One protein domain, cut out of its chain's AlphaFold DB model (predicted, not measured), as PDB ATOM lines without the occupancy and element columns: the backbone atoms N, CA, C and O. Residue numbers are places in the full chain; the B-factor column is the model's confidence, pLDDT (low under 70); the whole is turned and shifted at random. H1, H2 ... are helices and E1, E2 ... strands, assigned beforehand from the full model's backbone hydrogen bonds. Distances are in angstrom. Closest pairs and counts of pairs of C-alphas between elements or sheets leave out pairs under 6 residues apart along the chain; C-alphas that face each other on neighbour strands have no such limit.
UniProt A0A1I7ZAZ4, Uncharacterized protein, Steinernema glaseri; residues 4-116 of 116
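What this domain is: This is residues 4 to 116 of the 116 residues of an uncharacterized protein of Steinernema glaseri (UniProt A0A1I7ZAZ4). A small three-stranded sheet is covered on one face by the long helix H4, which runs along its strands, and shorter helices gather round this pair. H1 crosses H4 on one side and H5 crosses it on the other, while H3 touches the last turn of H5 and reaches the sheet near E3. The printed part has 113 residues, with five named helices and three named strands in the order H1, E1, E2, H2, H3, E3, H4, H5; the sheet is mixed, in the order E2, E1, E3. The class is mixed, helices and strands. The whole is compact, with a radius of gyration of the C-alphas of 13.4 A and spans of 38 by 32 by 26 A.

Where its parts are: In the sheet, E1 is residues 26 to 31, 16.6 A long, beginning at C-alpha 26 (32.188, 21.988, -9.045); E2 is residues 36 to 40, 13.6 A; and E3 is residues 65 to 68. H4 is residues 73 to 88, 22.3 A from C-alpha 73 at (33.434, 37.390, -18.791) to C-alpha 88. H1 is residues 4 to 10, H2 residues 41 to 44, and H3 residues 48 to 55. H5 is residues 104 to 115, 17.0 A, ending at C-alpha 115 (41.353, 38.965, -1.471).

How they stand to each other: E1 and E2 form an antiparallel hairpin, with N 29 and O 37 2.9 A apart, within hydrogen-bond range. E1 and E3 are parallel, with N 66 and O 28 2.8 A apart, also within range. H4 is on the sheet at a height of 9.2 A, over E2 and E1, and runs along the strands, at 11 degrees to E1 on the local plane; this makes two layers, a helix on one face of a sheet. H4 is also the hub, touching three helices. H1 touches it about perpendicular, at 81 degrees, with the C-alphas of Leu 6 and Met 81 closest at 5.4 A. H5 touches residues 75 to 79 of H4 at a steep tilt of 69.7 degrees, only just short of about perpendicular, the closest C-alphas being Ala 79 and Ile 110, 6.3 A apart. H2 touches residues 80 to 87 of H4, closest at the C-alphas of Ser 43 and Ser 87, 5.1 A. H3 touches H5 through residues 113 to 115 of H5, with the C-alphas of Leu 48 and Thr 115 closest at 5.7 A. H1, H2 and H3 only graze the sheet; H5 is not on it. H1 and H5 are apart. Every O i to N i+4 pair is within hydrogen-bond range in H1, H3, H4 and H5; H2 is too short for such a pair.

The domain as a whole: The C-alphas farthest apart, those of Ser 59 and Lys 101, are 39.6 A apart, and the printed part has no cut. The links H1 to E1 and H4 to H5 are long, 15 residues each; C-alphas 89 to 103 lie 14 to 22 A from the mean of all C-alphas. Mean pLDDT of the printed part is 83.1, and residues 57 to 60, 89 to 97 and 114 to 116 are under 70.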
ATOM      1  N   THR A   4      46.224  27.170 -22.236       82.12
ATOM      2  CA  THR A   4      45.198  26.408 -22.967       82.12
ATOM      3  C   THR A   4      44.501  25.363 -22.092       82.12
ATOM      4  O   THR A   4      43.298  25.146 -22.232       82.12
ATOM      5  N   ASP A   5      45.225  24.729 -21.166       84.38
ATOM      6  CA  ASP A   5      44.661  23.712 -20.273       84.38
ATOM      7  C   ASP A   5      43.747  24.364 -19.237       84.38
ATOM      8  O   ASP A   5      42.621  23.909 -19.038       84.38
ATOM      9  N   LEU A   6      44.180  25.492 -18.660       84.81
ATOM     10  CA  LEU A   6      43.352  26.312 -17.773       84.81
ATOM     11  C   LEU A   6      42.059  26.760 -18.472       84.81
ATOM     12  O   LEU A   6      40.984  26.608 -17.898       84.81
ATOM     13  N   GLN A   7      42.137  27.241 -19.719       86.75
ATOM     14  CA  GLN A   7      40.958  27.618 -20.514       86.75
ATOM     15  C   GLN A   7      39.996  26.440 -20.732       86.75
ATOM     16  O   GLN A   7      38.782  26.601 -20.595       86.75
ATOM     17  N   ASN A   8      40.515  25.245 -21.028       87.12
ATOM     18  CA  ASN A   8      39.699  24.036 -21.167       87.12
ATOM     19  C   ASN A   8      39.049  23.616 -19.835       87.12
ATOM     20  O   ASN A   8      37.885  23.211 -19.826       87.12
ATOM     21  N   LEU A   9      39.770  23.742 -18.716       88.62
ATOM     22  CA  LEU A   9      39.267  23.433 -17.375       88.62
ATOM     23  C   LEU A   9      38.149  24.394 -16.948       88.62
ATOM     24  O   LEU A   9      37.094  23.925 -16.526       88.62
ATOM     25  N   VAL A  10      38.315  25.711 -17.114       90.81
ATOM     26  CA  VAL A  10      37.286  26.687 -16.695       90.81
ATOM     27  C   VAL A  10      36.062  26.715 -17.615       90.81
ATOM     28  O   VAL A  10      34.986  27.150 -17.209       90.81
ATOM     29  N   ARG A  11      36.193  26.209 -18.849       91.81
ATOM     30  CA  ARG A  11      35.090  26.039 -19.814       91.81
ATOM     31  C   ARG A  11      34.436  24.649 -19.751       91.81
ATOM     32  O   ARG A  11      33.530  24.363 -20.540       91.81
ATOM     33  N   TYR A  12      34.851  23.799 -18.808       91.19
ATOM     34  CA  TYR A  12      34.196  22.527 -18.505       91.19
ATOM     35  C   TYR A  12      32.717  22.729 -18.131       91.19
ATOM     36  O   TYR A  12      32.339  23.729 -17.520       91.19
ATOM     37  N   ARG A  13      31.868  21.757 -18.482       90.69
ATOM     38  CA  ARG A  13      30.436  21.747 -18.153       90.69
ATOM     39  C   ARG A  13      30.149  20.596 -17.182       90.69
ATOM     40  O   ARG A  13      30.126  19.450 -17.636       90.69
ATOM     41  N   PRO A  14      29.948  20.870 -15.881       89.38
ATOM     42  CA  PRO A  14      29.695  19.831 -14.891       89.38
ATOM     43  C   PRO A  14      28.326  19.190 -15.111       89.38
ATOM     44  O   PRO A  14      27.387  19.819 -15.609       89.38
ATOM     45  N   THR A  15      28.187  17.923 -14.724       91.12
ATOM     46  CA  THR A  15      26.865  17.291 -14.686       91.12
ATOM     47  C   THR A  15      26.015  17.869 -13.551       91.12
ATOM     48  O   THR A  15      26.533  18.400 -12.568       91.12
ATOM     49  N   ILE A  16      24.687  17.708 -13.635       86.75
ATOM     50  CA  ILE A  16      23.774  18.137 -12.559       86.75
ATOM     51  C   ILE A  16      24.188  17.529 -11.210       86.75
ATOM     52  O   ILE A  16      24.145  18.231 -10.205       86.75
ATOM     53  N   ALA A  17      24.621  16.266 -11.177       86.88
ATOM     54  CA  ALA A  17      25.073  15.607  -9.951       86.88
ATOM     55  C   ALA A  17      26.333  16.264  -9.358       86.88
ATOM     56  O   ALA A  17      26.422  16.438  -8.149       86.88
ATOM     57  N   GLU A  18      27.277  16.673 -10.204       88.12
ATOM     58  CA  GLU A  18      28.556  17.257  -9.788       88.12
ATOM     59  C   GLU A  18      28.461  18.705  -9.285       88.12
ATOM     60  O   GLU A  18      29.302  19.119  -8.484       88.12
ATOM     61  N   GLN A  19      27.442  19.455  -9.722       87.56
ATOM     62  CA  GLN A  19      27.153  20.825  -9.271       87.56
ATOM     63  C   GLN A  19      26.054  20.910  -8.188       87.56
ATOM     64  O   GLN A  19      25.707  22.008  -7.752       87.56
ATOM     65  N   SER A  20      25.457  19.788  -7.761       85.12
ATOM     66  CA  SER A  20      24.321  19.798  -6.821       85.12
ATOM     67  C   SER A  20      24.722  19.651  -5.353       85.12
ATOM     68  O   SER A  20      25.581  18.847  -5.004       85.12
ATOM     69  N   GLY A  21      23.994  20.350  -4.475       78.00
ATOM     70  CA  GLY A  21      24.109  20.213  -3.017       78.00
ATOM     71  C   GLY A  21      25.267  21.007  -2.384       78.00
ATOM     72  O   GLY A  21      26.067  21.605  -3.096       78.00
ATOM     73  N   PRO A  22      25.359  21.040  -1.041       74.88
ATOM     74  CA  PRO A  22      26.293  21.918  -0.319       74.88
ATOM     75  C   PRO A  22      27.772  21.538  -0.478       74.88
ATOM     76  O   PRO A  22      28.638  22.373  -0.248       74.88
ATOM     77  N   PHE A  23      28.062  20.301  -0.888       76.88
ATOM     78  CA  PHE A  23      29.414  19.777  -1.109       76.88
ATOM     79  C   PHE A  23      29.616  19.394  -2.582       76.88
ATOM     80  O   PHE A  23      30.132  18.321  -2.896       76.88
ATOM     81  N   SER A  24      29.129  20.236  -3.498       87.12
ATOM     82  CA  SER A  24      29.317  20.026  -4.932       87.12
ATOM     83  C   SER A  24      30.807  20.021  -5.291       87.12
ATOM     84  O   SER A  24      31.585  20.825  -4.781       87.12
ATOM     85  N   LYS A  25      31.218  19.122  -6.189       90.56
ATOM     86  CA  LYS A  25      32.613  19.028  -6.655       90.56
ATOM     87  C   LYS A  25      33.000  20.249  -7.495       90.56
ATOM     88  O   LYS A  25      34.142  20.706  -7.450       90.56
ATOM     89  N   TYR A  26      32.037  20.778  -8.247       93.12
ATOM     90  CA  TYR A  26      32.188  21.988  -9.045       93.12
ATOM     91  C   TYR A  26      31.151  23.038  -8.665       93.12
ATOM     92  O   TYR A  26      30.101  22.741  -8.087       93.12
ATOM     93  N   VAL A  27      31.469  24.275  -9.020       93.19
ATOM     94  CA  VAL A  27      30.654  25.471  -8.823       93.19
ATOM     95  C   VAL A  27      30.726  26.295 -10.109       93.19
ATOM     96  O   VAL A  27      31.759  26.303 -10.782       93.19
ATOM     97  N   VAL A  28      29.632  26.952 -10.486       94.25
ATOM     98  CA  VAL A  28      29.551  27.727 -11.733       94.25
ATOM     99  C   VAL A  28      29.380  29.196 -11.387       94.25
ATOM    100  O   VAL A  28      28.451  29.558 -10.669       94.25
ATOM    101  N   PHE A  29      30.239  30.053 -11.923       93.94
ATOM    102  CA  PHE A  29      30.095  31.502 -11.828       93.94
ATOM    103  C   PHE A  29      29.685  32.071 -13.185       93.94
ATOM    104  O   PHE A  29      30.170  31.631 -14.226       93.94
ATOM    105  N   VAL A  30      28.774  33.040 -13.177       94.12
ATOM    106  CA  VAL A  30      28.225  33.679 -14.378       94.12
ATOM    107  C   VAL A  30      28.509  35.174 -14.312       94.12
ATOM    108  O   VAL A  30      28.139  35.826 -13.337       94.12
ATOM    109  N   SER A  31      29.174  35.707 -15.333       95.50
ATOM    110  CA  SER A  31      29.546  37.120 -15.435       95.50
ATOM    111  C   SER A  31      28.363  38.031 -15.769       95.50
ATOM    112  O   SER A  31      27.292  37.577 -16.179       95.50
ATOM    113  N   SER A  32      28.577  39.342 -15.662       95.06
ATOM    114  CA  SER A  32      27.591  40.383 -15.978       95.06
ATOM    115  C   SER A  32      27.136  40.426 -17.446       95.06
ATOM    116  O   SER A  32      26.033  40.888 -17.731       95.06
ATOM    117  N   ASP A  33      27.946  39.907 -18.372       95.88
ATOM    118  CA  ASP A  33      27.616  39.678 -19.786       95.88
ATOM    119  C   ASP A  33      27.111  38.246 -20.077       95.88
ATOM    120  O   ASP A  33      26.900  37.881 -21.233       95.88
ATOM    121  N   GLY A  34      26.874  37.436 -19.038       93.69
ATOM    122  CA  GLY A  34      26.236  36.121 -19.135       93.69
ATOM    123  C   GLY A  34      27.159  34.956 -19.509       93.69
ATOM    124  O   GLY A  34      26.662  33.870 -19.814       93.69
ATOM    125  N   GLN A  35      28.483  35.139 -19.487       95.44
ATOM    126  CA  GLN A  35      29.436  34.052 -19.720       95.44
ATOM    127  C   GLN A  35      29.604  33.204 -18.452       95.44
ATOM    128  O   GLN A  35      29.811  33.729 -17.360       95.44
ATOM    129  N   SER A  36      29.504  31.881 -18.591       94.81
ATOM    130  CA  SER A  36      29.586  30.929 -17.478       94.81
ATOM    131  C   SER A  36      30.942  30.224 -17.427       94.81
ATOM    132  O   SER A  36      31.324  29.584 -18.412       94.81
ATOM    133  N   PHE A  37      31.599  30.254 -16.271       95.81
ATOM    134  CA  PHE A  37      32.859  29.562 -16.005       95.81
ATOM    135  C   PHE A  37      32.710  28.623 -14.810       95.81
ATOM    136  O   PHE A  37      32.092  28.967 -13.801       95.81
ATOM    137  N   THR A  38      33.278  27.429 -14.929       95.12
ATOM    138  CA  THR A  38      33.228  26.392 -13.899       95.12
ATOM    139  C   THR A  38      34.552  26.356 -13.151       95.12
ATOM    140  O   THR A  38      35.603  26.228 -13.770       95.12
ATOM    141  N   LEU A  39      34.512  26.386 -11.821       94.12
ATOM    142  CA  LEU A  39      35.660  26.035 -10.984       94.12
ATOM    143  C   LEU A  39      35.386  24.717 -10.259       94.12
ATOM    144  O   LEU A  39      34.234  24.347 -10.013       94.12
ATOM    145  N   ARG A  40      36.454  24.021  -9.858       92.94
ATOM    146  CA  ARG A  40      36.343  23.089  -8.732       92.94
ATOM    147  C   ARG A  40      36.046  23.882  -7.463       92.94
ATOM    148  O   ARG A  40      36.496  25.020  -7.327       92.94
ATOM    149  N   ARG A  41      35.316  23.282  -6.523       91.19
ATOM    150  CA  ARG A  41      34.960  23.965  -5.274       91.19
ATOM    151  C   ARG A  41      36.197  24.373  -4.465       91.19
ATOM    152  O   ARG A  41      36.290  25.528  -4.076       91.19
ATOM    153  N   GLU A  42      37.173  23.474  -4.342       90.62
ATOM    154  CA  GLU A  42      38.469  23.727  -3.691       90.62
ATOM    155  C   GLU A  42      39.207  24.952  -4.266       90.62
ATOM    156  O   GLU A  42      39.667  25.797  -3.506       90.62
ATOM    157  N   SER A  43      39.230  25.122  -5.594       92.25
ATOM    158  CA  SER A  43      39.823  26.293  -6.255       92.25
ATOM    159  C   SER A  43      39.049  27.585  -5.972       92.25
ATOM    160  O   SER A  43      39.645  28.642  -5.787       92.25
ATOM    161  N   ALA A  44      37.715  27.521  -5.941       91.81
ATOM    162  CA  ALA A  44      36.874  28.683  -5.662       91.81
ATOM    163  C   ALA A  44      36.965  29.137  -4.196       91.81
ATOM    164  O   ALA A  44      36.935  30.334  -3.925       91.81
ATOM    165  N   GLU A  45      37.123  28.200  -3.259       91.00
ATOM    166  CA  GLU A  45      37.251  28.475  -1.822       91.00
ATOM    167  C   GLU A  45      38.600  29.127  -1.438       91.00
ATOM    168  O   GLU A  45      38.747  29.578  -0.306       91.00
ATOM    169  N   LEU A  46      39.542  29.277  -2.387       89.56
ATOM    170  CA  LEU A  46      40.755  30.097  -2.225       89.56
ATOM    171  C   LEU A  46      40.498  31.615  -2.298       89.56
ATOM    172  O   LEU A  46      41.328  32.400  -1.842       89.56
ATOM    173  N   SER A  47      39.375  32.054  -2.880       90.19
ATOM    174  CA  SER A  47      38.962  33.462  -2.855       90.19
ATOM    175  C   SER A  47      38.052  33.712  -1.662       90.19
ATOM    176  O   SER A  47      37.053  33.012  -1.511       90.19
ATOM    177  N   LEU A  48      38.321  34.763  -0.878       85.94
ATOM    178  CA  LEU A  48      37.444  35.159   0.228       85.94
ATOM    179  C   LEU A  48      36.035  35.479  -0.293       85.94
ATOM    180  O   LEU A  48      35.060  34.875   0.147       85.94
ATOM    181  N   LYS A  49      35.938  36.338  -1.314       86.81
ATOM    182  CA  LYS A  49      34.666  36.732  -1.934       86.81
ATOM    183  C   LYS A  49      33.869  35.548  -2.497       86.81
ATOM    184  O   LYS A  49      32.643  35.524  -2.386       86.81
ATOM    185  N   PHE A  50      34.524  34.553  -3.106       89.50
ATOM    186  CA  PHE A  50      33.810  33.365  -3.600       89.50
ATOM    187  C   PHE A  50      33.471  32.392  -2.464       89.50
ATOM    188  O   PHE A  50      32.365  31.856  -2.457       89.50
ATOM    189  N   TRP A  51      34.355  32.202  -1.480       88.81
ATOM    190  CA  TRP A  51      34.080  31.412  -0.278       88.81
ATOM    191  C   TRP A  51      32.871  31.959   0.492       88.81
ATOM    192  O   TRP A  51      31.996  31.183   0.879       88.81
ATOM    193  N   GLU A  52      32.755  33.281   0.642       87.25
ATOM    194  CA  GLU A  52      31.583  33.917   1.248       87.25
ATOM    195  C   GLU A  52      30.312  33.611   0.450       87.25
ATOM    196  O   GLU A  52      29.337  33.127   1.021       87.25
ATOM    197  N   LEU A  53      30.318  33.797  -0.878       87.06
ATOM    198  CA  LEU A  53      29.175  33.451  -1.735       87.06
ATOM    199  C   LEU A  53      28.771  31.973  -1.593       87.06
ATOM    200  O   LEU A  53      27.583  31.675  -1.439       87.06
ATOM    201  N   LEU A  54      29.746  31.062  -1.574       86.12
ATOM    202  CA  LEU A  54      29.556  29.618  -1.409       86.12
ATOM    203  C   LEU A  54      28.993  29.214  -0.037       86.12
ATOM    204  O   LEU A  54      28.345  28.169   0.058       86.12
ATOM    205  N   ASN A  55      29.208  30.032   0.998       82.69
ATOM    206  CA  ASN A  55      28.800  29.770   2.383       82.69
ATOM    207  C   ASN A  55      27.709  30.732   2.908       82.69
ATOM    208  O   ASN A  55      27.299  30.621   4.062       82.69
ATOM    209  N   SER A  56      27.177  31.625   2.062       77.62
ATOM    210  CA  SER A  56      26.231  32.721   2.377       77.62
ATOM    211  C   SER A  56      24.801  32.297   2.791       77.62
ATOM    212  O   SER A  56      23.813  32.951   2.445       77.62
ATOM    213  N   GLY A  57      24.645  31.167   3.492       55.06
ATOM    214  CA  GLY A  57      23.385  30.637   4.051       55.06
ATOM    215  C   GLY A  57      22.306  30.228   3.032       55.06
ATOM    216  O   GLY A  57      21.334  29.553   3.382       55.06
ATOM    217  N   SER A  58      22.478  30.604   1.765       54.53
ATOM    218  CA  SER A  58      21.470  30.553   0.706       54.53
ATOM    219  C   SER A  58      21.354  29.161   0.082       54.53
ATOM    220  O   SER A  58      21.630  28.935  -1.095       54.53
ATOM    221  N   SER A  59      20.864  28.224   0.894       49.44
ATOM    222  CA  SER A  59      20.530  26.828   0.553       49.44
ATOM    223  C   SER A  59      19.487  26.656  -0.573       49.44
ATOM    224  O   SER A  59      19.142  25.534  -0.943       49.44
ATOM    225  N   SER A  60      19.011  27.756  -1.162       53.56
ATOM    226  CA  SER A  60      18.199  27.804  -2.379       53.56
ATOM    227  C   SER A  60      18.981  27.470  -3.657       53.56
ATOM    228  O   SER A  60      18.370  27.014  -4.627       53.56
ATOM    229  N   ASN A  61      20.307  27.661  -3.687       70.12
ATOM    230  CA  ASN A  61      21.121  27.459  -4.890       70.12
ATOM    231  C   ASN A  61      21.422  25.971  -5.154       70.12
ATOM    232  O   ASN A  61      22.556  25.508  -5.044       70.12
ATOM    233  N   ARG A  62      20.379  25.211  -5.518       73.94
ATOM    234  CA  ARG A  62      20.408  23.753  -5.748       73.94
ATOM    235  C   ARG A  62      21.548  23.279  -6.663       73.94
ATOM    236  O   ARG A  62      21.957  22.131  -6.531       73.94
ATOM    237  N   TYR A  63      22.022  24.139  -7.565       82.06
ATOM    238  CA  TYR A  63      22.994  23.835  -8.617       82.06
ATOM    239  C   TYR A  63      24.290  24.665  -8.522       82.06
ATOM    240  O   TYR A  63      24.993  24.781  -9.523       82.06
ATOM    241  N   ASN A  64      24.579  25.276  -7.361       88.69
ATOM    242  CA  ASN A  64      25.793  26.066  -7.084       88.69
ATOM    243  C   ASN A  64      26.195  27.013  -8.237       88.69
ATOM    244  O   ASN A  64      27.357  27.067  -8.641       88.69
ATOM    245  N   THR A  65      25.212  27.721  -8.801       90.56
ATOM    246  CA  THR A  65      25.392  28.649  -9.927       90.56
ATOM    247  C   THR A  65      25.237  30.087  -9.432       90.56
ATOM    248  O   THR A  65      24.146  30.478  -9.019       90.56
ATOM    249  N   TYR A  66      26.315  30.867  -9.421       90.81
ATOM    250  CA  TYR A  66      26.394  32.185  -8.781       90.81
ATOM    251  C   TYR A  66      26.591  33.290  -9.821       90.81
ATOM    252  O   TYR A  66      27.456  33.189 -10.685       90.81
ATOM    253  N   TYR A  67      25.797  34.357  -9.738       90.56
ATOM    254  CA  TYR A  67      25.893  35.498 -10.652       90.56
ATOM    255  C   TYR A  67      26.786  36.592 -10.059       90.56
ATOM    256  O   TYR A  67      26.589  36.995  -8.913       90.56
ATOM    257  N   LEU A  68      27.751  37.074 -10.842       90.25
ATOM    258  CA  LEU A  68      28.754  38.061 -10.447       90.25
ATOM    259  C   LEU A  68      28.571  39.347 -11.278       90.25
ATOM    260  O   LEU A  68      29.204  39.493 -12.324       90.25
ATOM    261  N   PRO A  69      27.716  40.293 -10.840       87.25
ATOM    262  CA  PRO A  69      27.441  41.520 -11.594       87.25
ATOM    263  C   PRO A  69      28.668  42.439 -11.726       87.25
ATOM    264  O   PRO A  69      28.729  43.239 -12.658       87.25
ATOM    265  N   ASP A  70      29.646  42.309 -10.828       87.31
ATOM    266  CA  ASP A  70      30.850  43.149 -10.789       87.31
ATOM    267  C   ASP A  70      31.891  42.767 -11.857       87.31
ATOM    268  O   ASP A  70      32.767  43.568 -12.175       87.31
ATOM    269  N   LEU A  71      31.829  41.540 -12.394       89.00
ATOM    270  CA  LEU A  71      32.836  40.984 -13.303       89.00
ATOM    271  C   LEU A  71      32.231  40.699 -14.677       89.00
ATOM    272  O   LEU A  71      31.236  39.984 -14.788       89.00
ATOM    273  N   ASN A  72      32.866  41.205 -15.735       94.44
ATOM    274  CA  ASN A  72      32.606  40.746 -17.102       94.44
ATOM    275  C   ASN A  72      33.298  39.393 -17.367       94.44
ATOM    276  O   ASN A  72      34.139  38.951 -16.584       94.44
ATOM    277  N   GLY A  73      32.958  38.736 -18.475       92.31
ATOM    278  CA  GLY A  73      33.434  37.390 -18.791       92.31
ATOM    279  C   GLY A  73      34.947  37.275 -18.975       92.31
ATOM    280  O   GLY A  73      35.505  36.243 -18.629       92.31
ATOM    281  N   GLU A  74      35.633  38.326 -19.435       93.19
ATOM    282  CA  GLU A  74      37.101  38.336 -19.558       93.19
ATOM    283  C   GLU A  74      37.775  38.377 -18.175       93.19
ATOM    284  O   GLU A  74      38.714  37.627 -17.910       93.19
ATOM    285  N   MET A  75      37.250  39.203 -17.263       92.81
ATOM    286  CA  MET A  75      37.711  39.255 -15.873       92.81
ATOM    287  C   MET A  75      37.399  37.955 -15.125       92.81
ATOM    288  O   MET A  75      38.230  37.472 -14.361       92.81
ATOM    289  N   LEU A  76      36.219  37.369 -15.351       94.25
ATOM    290  CA  LEU A  76      35.824  36.121 -14.702       94.25
ATOM    291  C   LEU A  76      36.584  34.905 -15.257       94.25
ATOM    292  O   LEU A  76      36.938  34.026 -14.477       94.25
ATOM    293  N   GLU A  77      36.901  34.865 -16.554       93.88
ATOM    294  CA  GLU A  77      37.774  33.833 -17.127       93.88
ATOM    295  C   GLU A  77      39.171  33.894 -16.500       93.88
ATOM    296  O   GLU A  77      39.668  32.882 -16.009       93.88
ATOM    297  N   LEU A  78      39.777  35.085 -16.438       92.81
ATOM    298  CA  LEU A  78      41.107  35.270 -15.854       92.81
ATOM    299  C   LEU A  78      41.128  34.964 -14.343       92.81
ATOM    300  O   LEU A  78      42.071  34.339 -13.863       92.81
ATOM    301  N   ALA A  79      40.068  35.318 -13.609       92.31
ATOM    302  CA  ALA A  79      39.888  34.948 -12.204       92.31
ATOM    303  C   ALA A  79      39.751  33.427 -12.017       92.31
ATOM    304  O   ALA A  79      40.406  32.847 -11.149       92.31
ATOM    305  N   ALA A  80      38.941  32.767 -12.849       93.31
ATOM    306  CA  ALA A  80      38.752  31.320 -12.813       93.31
ATOM    307  C   ALA A  80      40.051  30.566 -13.137       93.31
ATOM    308  O   ALA A  80      40.381  29.584 -12.470       93.31
ATOM    309  N   MET A  81      40.806  31.039 -14.134       92.69
ATOM    310  CA  MET A  81      42.099  30.475 -14.520       92.69
ATOM    311  C   MET A  81      43.151  30.671 -13.426       92.69
ATOM    312  O   MET A  81      43.852  29.714 -13.111       92.69
ATOM    313  N   TYR A  82      43.225  31.860 -12.814       90.56
ATOM    314  CA  TYR A  82      44.121  32.127 -11.687       90.56
ATOM    315  C   TYR A  82      43.839  31.178 -10.517       90.56
ATOM    316  O   TYR A  82      44.717  30.423 -10.117       90.56
ATOM    317  N   LEU A  83      42.596  31.122 -10.031       91.62
ATOM    318  CA  LEU A  83      42.218  30.254  -8.910       91.62
ATOM    319  C   LEU A  83      42.432  28.759  -9.211       91.62
ATOM    320  O   LEU A  83      42.870  28.008  -8.340       91.62
ATOM    321  N   THR A  84      42.175  28.325 -10.451       90.62
ATOM    322  CA  THR A  84      42.472  26.951 -10.898       90.62
ATOM    323  C   THR A  84      43.979  26.676 -10.877       90.62
ATOM    324  O   THR A  84      44.389  25.610 -10.423       90.62
ATOM    325  N   HIS A  85      44.803  27.637 -11.311       88.31
ATOM    326  CA  HIS A  85      46.262  27.536 -11.272       88.31
ATOM    327  C   HIS A  85      46.784  27.448  -9.835       88.31
ATOM    328  O   HIS A  85      47.413  26.453  -9.493       88.31
ATOM    329  N   GLU A  86      46.471  28.421  -8.974       84.88
ATOM    330  CA  GLU A  86      46.946  28.439  -7.582       84.88
ATOM    331  C   GLU A  86      46.563  27.142  -6.847       84.88
ATOM    332  O   GLU A  86      47.402  26.546  -6.180       84.88
ATOM    333  N   SER A  87      45.336  26.632  -7.047       84.38
ATOM    334  CA  SER A  87      44.884  25.374  -6.428       84.38
ATOM    335  C   SER A  87      45.641  24.119  -6.880       84.38
ATOM    336  O   SER A  87      45.635  23.123  -6.166       84.38
ATOM    337  N   HIS A  88      46.302  24.154  -8.040       78.50
ATOM    338  CA  HIS A  88      47.144  23.056  -8.516       78.50
ATOM    339  C   HIS A  88      48.544  23.086  -7.884       78.50
ATOM    340  O   HIS A  88      49.105  22.032  -7.609       78.50
ATOM    341  N   TYR A  89      49.073  24.283  -7.610       69.50
ATOM    342  CA  TYR A  89      50.407  24.501  -7.035       69.50
ATOM    343  C   TYR A  89      50.404  24.651  -5.503       69.50
ATOM    344  O   TYR A  89      51.419  25.017  -4.920       69.50
ATOM    345  N   MET A  90      49.298  24.332  -4.820       62.59
ATOM    346  CA  MET A  90      49.295  24.207  -3.353       62.59
ATOM    347  C   MET A  90      49.978  22.924  -2.843       62.59
ATOM    348  O   MET A  90      50.237  22.821  -1.645       62.59
ATOM    349  N   GLU A  91      50.282  21.965  -3.726       54.94
ATOM    350  CA  GLU A  91      50.917  20.680  -3.380       54.94
ATOM    351  C   GLU A  91      52.343  20.502  -3.959       54.94
ATOM    352  O   GLU A  91      53.016  19.532  -3.611       54.94
ATOM    353  N   GLU A  92      52.833  21.429  -4.796       52.84
ATOM    354  CA  GLU A  92      54.134  21.346  -5.494       52.84
ATOM    355  C   GLU A  92      54.931  22.672  -5.413       52.84
ATOM    356  O   GLU A  92      54.452  23.664  -4.865       52.84
ATOM    357  N   ASP A  93      56.169  22.701  -5.930       55.56
ATOM    358  CA  ASP A  93      57.009  23.912  -5.947       55.56
ATOM    359  C   ASP A  93      56.331  25.053  -6.737       55.56
ATOM    360  O   ASP A  93      55.973  24.907  -7.905       55.56
ATOM    361  N   PHE A  94      56.160  26.207  -6.087       51.97
ATOM    362  CA  PHE A  94      55.316  27.307  -6.566       51.97
ATOM    363  C   PHE A  94      55.865  28.007  -7.826       51.97
ATOM    364  O   PHE A  94      56.771  28.844  -7.748       51.97
ATOM    365  N   GLU A  95      55.246  27.744  -8.980       59.22
ATOM    366  CA  GLU A  95      55.337  28.611 -10.160       59.22
ATOM    367  C   GLU A  95      54.264  29.718 -10.069       59.22
ATOM    368  O   GLU A  95      53.076  29.406  -9.962       59.22
ATOM    369  N   PRO A  96      54.620  31.017 -10.126       63.88
ATOM    370  CA  PRO A  96      53.634  32.094 -10.077       63.88
ATOM    371  C   PRO A  96      52.815  32.160 -11.374       63.88
ATOM    372  O   PRO A  96      53.374  32.141 -12.470       63.88
ATOM    373  N   TYR A  97      51.494  32.327 -11.268       69.62
ATOM    374  CA  TYR A  97      50.645  32.522 -12.447       69.62
ATOM    375  C   TYR A  97      50.984  33.822 -13.205       69.62
ATOM    376  O   TYR A  97      50.712  34.928 -12.722       69.62
ATOM    377  N   GLU A  98      51.523  33.688 -14.420       73.38
ATOM    378  CA  GLU A  98      51.681  34.791 -15.372       73.38
ATOM    379  C   GLU A  98      50.390  35.009 -16.179       73.38
ATOM    380  O   GLU A  98      49.869  34.102 -16.833       73.38
ATOM    381  N   ALA A  99      49.877  36.243 -16.169       72.50
ATOM    382  CA  ALA A  99      48.724  36.620 -16.982       72.50
ATOM    383  C   ALA A  99      49.059  36.588 -18.490       72.50
ATOM    384  O   ALA A  99      50.177  36.939 -18.879       72.50
ATOM    385  N   PRO A 100      48.088  36.280 -19.372       78.62
ATOM    386  CA  PRO A 100      48.253  36.476 -20.807       78.62
ATOM    387  C   PRO A 100      48.662  37.921 -21.131       78.62
ATOM    388  O   PRO A 100      48.101  38.873 -20.588       78.62
ATOM    389  N   LYS A 101      49.626  38.090 -22.039       76.88
ATOM    390  CA  LYS A 101      50.211  39.395 -22.379       76.88
ATOM    391  C   LYS A 101      49.144  40.434 -22.757       76.88
ATOM    392  O   LYS A 101      48.345  40.203 -23.665       76.88
ATOM    393  N   GLY A 102      49.168  41.592 -22.102       79.31
ATOM    394  CA  GLY A 102      48.149  42.641 -22.206       79.31
ATOM    395  C   GLY A 102      46.973  42.500 -21.226       79.31
ATOM    396  O   GLY A 102      46.005  43.251 -21.348       79.31
ATOM    397  N   LYS A 103      47.021  41.543 -20.287       79.12
ATOM    398  CA  LYS A 103      46.033  41.330 -19.207       79.12
ATOM    399  C   LYS A 103      46.634  41.492 -17.805       79.12
ATOM    400  O   LYS A 103      45.975  41.192 -16.814       79.12
ATOM    401  N   GLU A 104      47.861  42.001 -17.707       81.88
ATOM    402  CA  GLU A 104      48.628  42.130 -16.464       81.88
ATOM    403  C   GLU A 104      47.876  42.983 -15.432       81.88
ATOM    404  O   GLU A 104      47.714  42.569 -14.285       81.88
ATOM    405  N   LYS A 105      47.319  44.124 -15.865       80.25
ATOM    406  CA  LYS A 105      46.489  44.973 -14.999       80.25
ATOM    407  C   LYS A 105      45.212  44.259 -14.543       80.25
ATOM    408  O   LYS A 105      44.831  44.384 -13.387       80.25
ATOM    409  N   PHE A 106      44.556  43.485 -15.413       78.88
ATOM    410  CA  PHE A 106      43.359  42.753 -14.997       78.88
ATOM    411  C   PHE A 106      43.678  41.719 -13.914       78.88
ATOM    412  O   PHE A 106      42.863  41.561 -13.018       78.88
ATOM    413  N   LEU A 107      44.849  41.070 -13.929       78.19
ATOM    414  CA  LEU A 107      45.258  40.180 -12.833       78.19
ATOM    415  C   LEU A 107      45.462  40.943 -11.508       78.19
ATOM    416  O   LEU A 107      45.120  40.418 -10.451       78.19
ATOM    417  N   GLU A 108      45.972  42.175 -11.548       78.31
ATOM    418  CA  GLU A 108      46.081  43.050 -10.369       78.31
ATOM    419  C   GLU A 108      44.697  43.487  -9.853       78.31
ATOM    420  O   GLU A 108      44.389  43.291  -8.675       78.31
ATOM    421  N   ASP A 109      43.827  43.993 -10.735       78.56
ATOM    422  CA  ASP A 109      42.437  44.354 -10.418       78.56
ATOM    423  C   ASP A 109      41.672  43.133  -9.837       78.56
ATOM    424  O   ASP A 109      40.979  43.249  -8.828       78.56
ATOM    425  N   ILE A 110      41.854  41.938 -10.417       77.56
ATOM    426  CA  ILE A 110      41.249  40.671  -9.969       77.56
ATOM    427  C   ILE A 110      41.772  40.233  -8.605       77.56
ATOM    428  O   ILE A 110      40.959  39.862  -7.762       77.56
ATOM    429  N   ARG A 111      43.089  40.283  -8.354       78.12
ATOM    430  CA  ARG A 111      43.657  39.946  -7.036       78.12
ATOM    431  C   ARG A 111      43.020  40.806  -5.947       78.12
ATOM    432  O   ARG A 111      42.504  40.256  -4.980       78.12
ATOM    433  N   ASN A 112      42.930  42.118  -6.174       76.69
ATOM    434  CA  ASN A 112      42.264  43.046  -5.256       76.69
ATOM    435  C   ASN A 112      40.770  42.718  -5.031       76.69
ATOM    436  O   ASN A 112      40.278  42.906  -3.927       76.69
ATOM    437  N   ILE A 113      40.047  42.205  -6.036       73.56
ATOM    438  CA  ILE A 113      38.630  41.786  -5.918       73.56
ATOM    439  C   ILE A 113      38.466  40.397  -5.262       73.56
ATOM    440  O   ILE A 113      37.389  40.075  -4.760       73.56
ATOM    441  N   ILE A 114      39.508  39.559  -5.285       66.56
ATOM    442  CA  ILE A 114      39.506  38.175  -4.783       66.56
ATOM    443  C   ILE A 114      39.901  38.076  -3.304       66.56
ATOM    444  O   ILE A 114      39.431  37.152  -2.629       66.56
ATOM    445  N   THR A 115      40.766  38.982  -2.827       64.94
ATOM    446  CA  THR A 115      41.353  38.965  -1.471       64.94
ATOM    447  C   THR A 115      40.796  40.021  -0.512       64.94
ATOM    448  O   THR A 115      41.213  40.037   0.645       64.94
ATOM    449  N   ALA A 116      39.936  40.925  -0.991       57.62
ATOM    450  CA  ALA A 116      39.241  41.935  -0.184       57.62
ATOM    451  C   ALA A 116      37.840  41.468   0.235       57.62
ATOM    452  O   ALA A 116      37.386  41.971   1.286       57.62
TER     453      ALA A 116